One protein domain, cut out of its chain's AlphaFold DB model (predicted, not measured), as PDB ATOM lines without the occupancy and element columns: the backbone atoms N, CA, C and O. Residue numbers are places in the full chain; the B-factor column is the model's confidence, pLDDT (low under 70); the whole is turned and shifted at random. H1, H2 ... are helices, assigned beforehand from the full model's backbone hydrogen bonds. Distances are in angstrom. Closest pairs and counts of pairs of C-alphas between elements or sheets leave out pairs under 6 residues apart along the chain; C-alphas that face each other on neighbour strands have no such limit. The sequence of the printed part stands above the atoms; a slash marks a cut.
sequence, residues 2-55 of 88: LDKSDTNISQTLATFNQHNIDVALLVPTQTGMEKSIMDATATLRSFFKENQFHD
ATOM      1  N   LEU A   2      19.889 -42.054 -25.133       82.75
ATOM      2  CA  LEU A   2      18.422 -41.920 -25.068       82.75
ATOM      3  C   LEU A   2      17.673 -43.194 -25.498       82.75
ATOM      4  O   LEU A   2      16.575 -43.458 -25.029       82.75
ATOM      5  N   ASP A   3      18.307 -44.008 -26.336       85.38
ATOM      6  CA  ASP A   3      17.869 -45.346 -26.753       85.38
ATOM      7  C   ASP A   3      17.664 -46.334 -25.591       85.38
ATOM      8  O   ASP A   3      16.923 -47.300 -25.740       85.38
ATOM      9  N   LYS A   4      18.295 -46.096 -24.434       86.56
ATOM     10  CA  LYS A   4      18.131 -46.906 -23.216       86.56
ATOM     11  C   LYS A   4      16.978 -46.450 -22.320       86.56
ATOM     12  O   LYS A   4      16.864 -46.950 -21.205       86.56
ATOM     13  N   SER A   5      16.182 -45.469 -22.746       89.69
ATOM     14  CA  SER A   5      15.028 -45.023 -21.966       89.69
ATOM     15  C   SER A   5      13.982 -46.134 -21.859       89.69
ATOM     16  O   SER A   5      13.716 -46.856 -22.816       89.69
ATOM     17  N   ASP A   6      13.385 -46.250 -20.680       91.25
ATOM     18  CA  ASP A   6      12.260 -47.132 -20.367       91.25
ATOM     19  C   ASP A   6      10.896 -46.517 -20.735       91.25
ATOM     20  O   ASP A   6       9.863 -47.171 -20.595       91.25
ATOM     21  N   THR A   7      10.882 -45.281 -21.247       90.56
ATOM     22  CA  THR A   7       9.686 -44.580 -21.724       90.56
ATOM     23  C   THR A   7       9.872 -44.049 -23.145       90.56
ATOM     24  O   THR A   7      10.985 -43.816 -23.621       90.56
ATOM     25  N   ASN A   8       8.763 -43.824 -23.853       93.88
ATOM     26  CA  ASN A   8       8.807 -43.193 -25.165       93.88
ATOM     27  C   ASN A   8       9.115 -41.697 -25.011       93.88
ATOM     28  O   ASN A   8       8.249 -40.901 -24.634       93.88
ATOM     29  N   ILE A   9      10.350 -41.309 -25.325       93.25
ATOM     30  CA  ILE A   9      10.821 -39.926 -25.187       93.25
ATOM     31  C   ILE A   9      10.012 -38.968 -26.066       93.25
ATOM     32  O   ILE A   9       9.599 -37.917 -25.589       93.25
ATOM     33  N   SER A  10       9.751 -39.315 -27.328       93.56
ATOM     34  CA  SER A  10       9.023 -38.438 -28.255       93.56
ATOM     35  C   SER A  10       7.606 -38.143 -27.768       93.56
ATOM     36  O   SER A  10       7.179 -36.991 -27.789       93.56
ATOM     37  N   GLN A  11       6.900 -39.165 -27.285       94.88
ATOM     38  CA  GLN A  11       5.573 -39.007 -26.699       94.88
ATOM     39  C   GLN A  11       5.633 -38.197 -25.402       94.88
ATOM     40  O   GLN A  11       4.828 -37.291 -25.224       94.88
ATOM     41  N   THR A  12       6.617 -38.469 -24.542       93.06
ATOM     42  CA  THR A  12       6.822 -37.735 -23.286       93.06
ATOM     43  C   THR A  12       7.013 -36.238 -23.546       93.06
ATOM     44  O   THR A  12       6.295 -35.418 -22.981       93.06
ATOM     45  N   LEU A  13       7.928 -35.874 -24.452       94.19
ATOM     46  CA  LEU A  13       8.176 -34.479 -24.826       94.19
ATOM     47  C   LEU A  13       6.932 -33.827 -25.443       94.19
ATOM     48  O   LEU A  13       6.598 -32.697 -25.096       94.19
ATOM     49  N   ALA A  14       6.215 -34.538 -26.319       95.69
ATOM     50  CA  ALA A  14       4.976 -34.032 -26.905       95.69
ATOM     51  C   ALA A  14       3.910 -33.742 -25.835       95.69
ATOM     52  O   ALA A  14       3.260 -32.701 -25.897       95.69
ATOM     53  N   THR A  15       3.759 -34.620 -24.839       95.06
ATOM     54  CA  THR A  15       2.819 -34.430 -23.730       95.06
ATOM     55  C   THR A  15       3.154 -33.187 -22.906       95.06
ATOM     56  O   THR A  15       2.271 -32.367 -22.679       95.06
ATOM     57  N   PHE A  16       4.408 -32.989 -22.493       94.50
ATOM     58  CA  PHE A  16       4.769 -31.789 -21.723       94.50
ATOM     59  C   PHE A  16       4.628 -30.497 -22.540       94.50
ATOM     60  O   PHE A  16       4.089 -29.509 -22.035       94.50
ATOM     61  N   ASN A  17       4.994 -30.527 -23.825       94.31
ATOM     62  CA  ASN A  17       4.823 -29.387 -24.728       94.31
ATOM     63  C   ASN A  17       3.349 -28.986 -24.896       94.31
ATOM     64  O   ASN A  17       3.045 -27.797 -24.939       94.31
ATOM     65  N   GLN A  18       2.416 -29.946 -24.941       97.19
ATOM     66  CA  GLN A  18       0.971 -29.658 -24.992       97.19
ATOM     67  C   GLN A  18       0.474 -28.870 -23.772       97.19
ATOM     68  O   GLN A  18      -0.533 -28.167 -23.861       97.19
ATOM     69  N   HIS A  19       1.181 -28.965 -22.648       95.44
ATOM     70  CA  HIS A  19       0.889 -28.232 -21.421       95.44
ATOM     71  C   HIS A  19       1.758 -26.979 -21.235       95.44
ATOM     72  O   HIS A  19       1.652 -26.335 -20.194       95.44
ATOM     73  N   ASN A  20       2.565 -26.597 -22.235       95.12
ATOM     74  CA  ASN A  20       3.528 -25.489 -22.165       95.12
ATOM     75  C   ASN A  20       4.501 -25.622 -20.981       95.12
ATOM     76  O   ASN A  20       4.804 -24.645 -20.300       95.12
ATOM     77  N   ILE A  21       4.940 -26.850 -20.706       92.88
ATOM     78  CA  ILE A  21       5.932 -27.138 -19.674       92.88
ATOM     79  C   ILE A  21       7.277 -27.340 -20.365       92.88
ATOM     80  O   ILE A  21       7.421 -28.256 -21.176       92.88
ATOM     81  N   ASP A  22       8.256 -26.510 -20.014       92.31
ATOM     82  CA  ASP A  22       9.626 -26.646 -20.497       92.31
ATOM     83  C   ASP A  22      10.285 -27.907 -19.917       92.31
ATOM     84  O   ASP A  22      10.164 -28.211 -18.727       92.31
ATOM     85  N   VAL A  23      10.999 -28.660 -20.760       93.06
ATOM     86  CA  VAL A  23      11.620 -29.939 -20.380       93.06
ATOM     87  C   VAL A  23      13.061 -30.029 -20.868       93.06
ATOM     88  O   VAL A  23      13.361 -29.774 -22.031       93.06
ATOM     89  N   ALA A  24      13.940 -30.515 -19.992       92.56
ATOM     90  CA  ALA A  24      15.265 -31.005 -20.348       92.56
ATOM     91  C   ALA A  24      15.443 -32.464 -19.918       92.56
ATOM     92  O   ALA A  24      14.882 -32.916 -18.919       92.56
ATOM     93  N   LEU A  25      16.255 -33.206 -20.673       90.12
ATOM     94  CA  LEU A  25      16.546 -34.613 -20.403       90.12
ATOM     95  C   LEU A  25      17.906 -34.758 -19.716       90.12
ATOM     96  O   LEU A  25      18.935 -34.334 -20.244       90.12
ATOM     97  N   LEU A  26      17.909 -35.419 -18.561       88.62
ATOM     98  CA  LEU A  26      19.117 -35.877 -17.884       88.62
ATOM     99  C   LEU A  26      19.502 -37.255 -18.424       88.62
ATOM    100  O   LEU A  26      18.704 -38.187 -18.374       88.62
ATOM    101  N   VAL A  27      20.729 -37.394 -18.934       87.31
ATOM    102  CA  VAL A  27      21.232 -38.661 -19.487       87.31
ATOM    103  C   VAL A  27      22.452 -39.118 -18.682       87.31
ATOM    104  O   VAL A  27      23.577 -38.754 -19.029       87.31
ATOM    105  N   PRO A  28      22.251 -39.913 -17.614       87.81
ATOM    106  CA  PRO A  28      23.344 -40.454 -16.820       87.81
ATOM    107  C   PRO A  28      24.325 -41.281 -17.651       87.81
ATOM    108  O   PRO A  28      23.932 -42.049 -18.536       87.81
ATOM    109  N   THR A  29      25.605 -41.206 -17.295       88.81
ATOM    110  CA  THR A  29      26.567 -42.251 -17.663       88.81
ATOM    111  C   THR A  29      26.426 -43.432 -16.705       88.81
ATOM    112  O   THR A  29      25.950 -43.278 -15.581       88.81
ATOM    113  N   GLN A  30      26.880 -44.616 -17.122       90.50
ATOM    114  CA  GLN A  30      26.919 -45.785 -16.238       90.50
ATOM    115  C   GLN A  30      27.711 -45.482 -14.956       90.50
ATOM    116  O   GLN A  30      27.218 -45.714 -13.858       90.50
ATOM    117  N   THR A  31      28.890 -44.871 -15.091       92.62
ATOM    118  CA  THR A  31      29.712 -44.464 -13.946       92.62
ATOM    119  C   THR A  31      29.000 -43.456 -13.050       92.62
ATOM    120  O   THR A  31      29.131 -43.540 -11.832       92.62
ATOM    121  N   GLY A  32      28.245 -42.513 -13.621       91.56
ATOM    122  CA  GLY A  32      27.488 -41.544 -12.835       91.56
ATOM    123  C   GLY A  32      26.384 -42.193 -12.002       91.56
ATOM    124  O   GLY A  32      26.208 -41.846 -10.837       91.56
ATOM    125  N   MET A  33      25.710 -43.205 -12.556       90.88
ATOM    126  CA  MET A  33      24.746 -44.020 -11.809       90.88
ATOM    127  C   MET A  33      25.426 -44.832 -10.701       90.88
ATOM    128  O   MET A  33      25.002 -44.770  -9.553       90.88
ATOM    129  N   GLU A  34      26.506 -45.553 -11.022       95.50
ATOM    130  CA  GLU A  34      27.234 -46.404 -10.066       95.50
ATOM    131  C   GLU A  34      27.797 -45.606  -8.888       95.50
ATOM    132  O   GLU A  34      27.718 -46.033  -7.739       95.50
ATOM    133  N   LYS A  35      28.355 -44.425  -9.164       95.56
ATOM    134  CA  LYS A  35      28.939 -43.552  -8.142       95.56
ATOM    135  C   LYS A  35      27.930 -42.599  -7.509       95.56
ATOM    136  O   LYS A  35      28.301 -41.885  -6.585       95.56
ATOM    137  N   SER A  36      26.686 -42.578  -7.994       93.62
ATOM    138  CA  SER A  36      25.658 -41.611  -7.584       93.62
ATOM    139  C   SER A  36      26.123 -40.152  -7.710       93.62
ATOM    140  O   SER A  36      25.841 -39.321  -6.849       93.62
ATOM    141  N   ILE A  37      26.854 -39.838  -8.782       91.19
ATOM    142  CA  ILE A  37      27.342 -38.486  -9.080       91.19
ATOM    143  C   ILE A  37      27.069 -38.139 -10.535       91.19
ATOM    144  O   ILE A  37      27.244 -38.961 -11.434       91.19
ATOM    145  N   MET A  38      26.675 -36.900 -10.787       89.31
ATOM    146  CA  MET A  38      26.532 -36.403 -12.144       89.31
ATOM    147  C   MET A  38      26.649 -34.890 -12.172       89.31
ATOM    148  O   MET A  38      26.075 -34.208 -11.327       89.31
ATOM    149  N   ASP A  39      27.337 -34.387 -13.190       85.56
ATOM    150  CA  ASP A  39      27.339 -32.971 -13.522       85.56
ATOM    151  C   ASP A  39      26.244 -32.655 -14.544       85.56
ATOM    152  O   ASP A  39      25.945 -33.453 -15.436       85.56
ATOM    153  N   ALA A  40      25.685 -31.447 -14.464       88.50
ATOM    154  CA  ALA A  40      24.808 -30.939 -15.510       88.50
ATOM    155  C   ALA A  40      25.580 -30.823 -16.838       88.50
ATOM    156  O   ALA A  40      26.597 -30.122 -16.922       88.50
ATOM    157  N   THR A  41      25.078 -31.490 -17.880       90.75
ATOM    158  CA  THR A  41      25.564 -31.349 -19.262       90.75
ATOM    159  C   THR A  41      25.288 -29.940 -19.790       90.75
ATOM    160  O   THR A  41      24.450 -29.224 -19.247       90.75
ATOM    161  N   ALA A  42      25.955 -29.532 -20.876       91.56
ATOM    162  CA  ALA A  42      25.786 -28.191 -21.451       91.56
ATOM    163  C   ALA A  42      24.309 -27.820 -21.697       91.56
ATOM    164  O   ALA A  42      23.885 -26.735 -21.318       91.56
ATOM    165  N   THR A  43      23.509 -28.746 -22.233       91.88
ATOM    166  CA  THR A  43      22.074 -28.528 -22.482       91.88
ATOM    167  C   THR A  43      21.271 -28.321 -21.198       91.88
ATOM    168  O   THR A  43      20.411 -27.449 -21.153       91.88
ATOM    169  N   LEU A  44      21.570 -29.071 -20.133       93.69
ATOM    170  CA  LEU A  44      20.940 -28.878 -18.823       93.69
ATOM    171  C   LEU A  44      21.359 -27.566 -18.167       93.69
ATOM    172  O   LEU A  44      20.536 -26.915 -17.535       93.69
ATOM    173  N   ARG A  45      22.624 -27.158 -18.324       94.81
ATOM    174  CA  ARG A  45      23.102 -25.863 -17.821       94.81
ATOM    175  C   ARG A  45      22.369 -24.707 -18.498       94.81
ATOM    176  O   ARG A  45      21.899 -23.819 -17.795       94.81
ATOM    177  N   SER A  46      22.226 -24.746 -19.824       95.19
ATOM    178  CA  SER A  46      21.433 -23.764 -20.575       95.19
ATOM    179  C   SER A  46      19.984 -23.738 -20.099       95.19
ATOM    180  O   SER A  46      19.494 -22.678 -19.727       95.19
ATOM    181  N   PHE A  47      19.344 -24.907 -19.993       96.06
ATOM    182  CA  PHE A  47      17.970 -25.023 -19.509       96.06
ATOM    183  C   PHE A  47      17.784 -24.415 -18.115       96.06
ATOM    184  O   PHE A  47      16.860 -23.634 -17.892       96.06
ATOM    185  N   PHE A  48      18.675 -24.732 -17.170       95.12
ATOM    186  CA  PHE A  48      18.612 -24.172 -15.822       95.12
ATOM    187  C   PHE A  48      18.828 -22.659 -15.800       95.12
ATOM    188  O   PHE A  48      18.176 -21.984 -15.006       95.12
ATOM    189  N   LYS A  49      19.693 -22.120 -16.661       95.81
ATOM    190  CA  LYS A  49      19.917 -20.675 -16.772       95.81
ATOM    191  C   LYS A  49      18.694 -19.959 -17.349       95.81
ATOM    192  O   LYS A  49      18.245 -18.969 -16.778       95.81
ATOM    193  N   GLU A  50      18.134 -20.480 -18.437       96.06
ATOM    194  CA  GLU A  50      16.944 -19.937 -19.113       96.06
ATOM    195  C   GLU A  50      15.715 -19.936 -18.197       96.06
ATOM    196  O   GLU A  50      14.967 -18.961 -18.165       96.06
ATOM    197  N   ASN A  51      15.565 -20.980 -17.378       94.75
ATOM    198  CA  ASN A  51      14.488 -21.108 -16.395       94.75
ATOM    199  C   ASN A  51      14.788 -20.414 -15.056       94.75
ATOM    200  O   ASN A  51      14.068 -20.624 -14.081       94.75
ATOM    201  N   GLN A  52      15.869 -19.627 -14.973       93.44
ATOM    202  CA  GLN A  52      16.290 -18.920 -13.755       93.44
ATOM    203  C   GLN A  52      16.466 -19.850 -12.540       93.44
ATOM    204  O   GLN A  52      16.374 -19.427 -11.387       93.44
ATOM    205  N   PHE A  53      16.733 -21.132 -12.795       93.12
ATOM    206  CA  PHE A  53      16.969 -22.124 -11.765       93.12
ATOM    207  C   PHE A  53      18.406 -22.047 -11.266       93.12
ATOM    208  O   PHE A  53      18.604 -22.027 -10.061       93.12
ATOM    209  N   HIS A  54      19.413 -22.018 -12.144       94.12
ATOM    210  CA  HIS A  54      20.829 -21.943 -11.755       94.12
ATOM    211  C   HIS A  54      21.699 -21.430 -12.904       94.12
ATOM    212  O   HIS A  54      21.585 -21.941 -14.019       94.12
ATOM    213  N   ASP A  55      22.612 -20.497 -12.623       94.75
ATOM    214  CA  ASP A  55      23.617 -20.035 -13.582       94.75
ATOM    215  C   ASP A  55      25.014 -20.545 -13.197       94.75
ATOM    216  O   ASP A  55      25.649 -20.079 -12.256       94.75
TER     217      ASP A  55
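Overview. This is residues 2 to 55 of the 88 residues of an uncharacterized protein of Rhodobacteraceae bacterium (UniProt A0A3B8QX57). Three short helices are strung apart on a flat, open zigzag of chain: H1 near one end of the longest axis, H2 near the other, and H3 on the way back. The long link of residues 19 to 29 runs through the middle, between H3 on one side and residues 2 to 8 on the other. The printed part has 54 residues, with H1, H2 and H3 in chain order and no named strand; the class is all helix, with under half of the residues in named elements. It is loose, with a radius of gyration of the C-alphas of 12.9 A and spans of 35 by 30 by 14 A.

Arrangement. H1, residues 9 to 18, is the longest helix by residues and is apart from H2, residues 30 to 35. H3, residues 42 to 50, is apart from both. Residues 14 to 20, of which 14 to 18 belong to H1, and residues 30 to 35 stand free. In H1, H2 and H3 every O i to N i+4 pair is within hydrogen-bond range.

Along the chain. H1 spans 14.2 A from C-alpha 9 at (10.821, -39.926, -25.187) to C-alpha 18. H2 spans 8.6 A and H3 12.3 A, ending at C-alpha 50 at (16.944, -19.937, -19.113).

Size, cuts and confidence. The C-alphas farthest apart, of Gln 18 and Lys 35, are 35.5 A apart. The printed part has no cut. H1 to H2 is a long link, H2 to H3 a short one. No printed residue is under 70 in pLDDT.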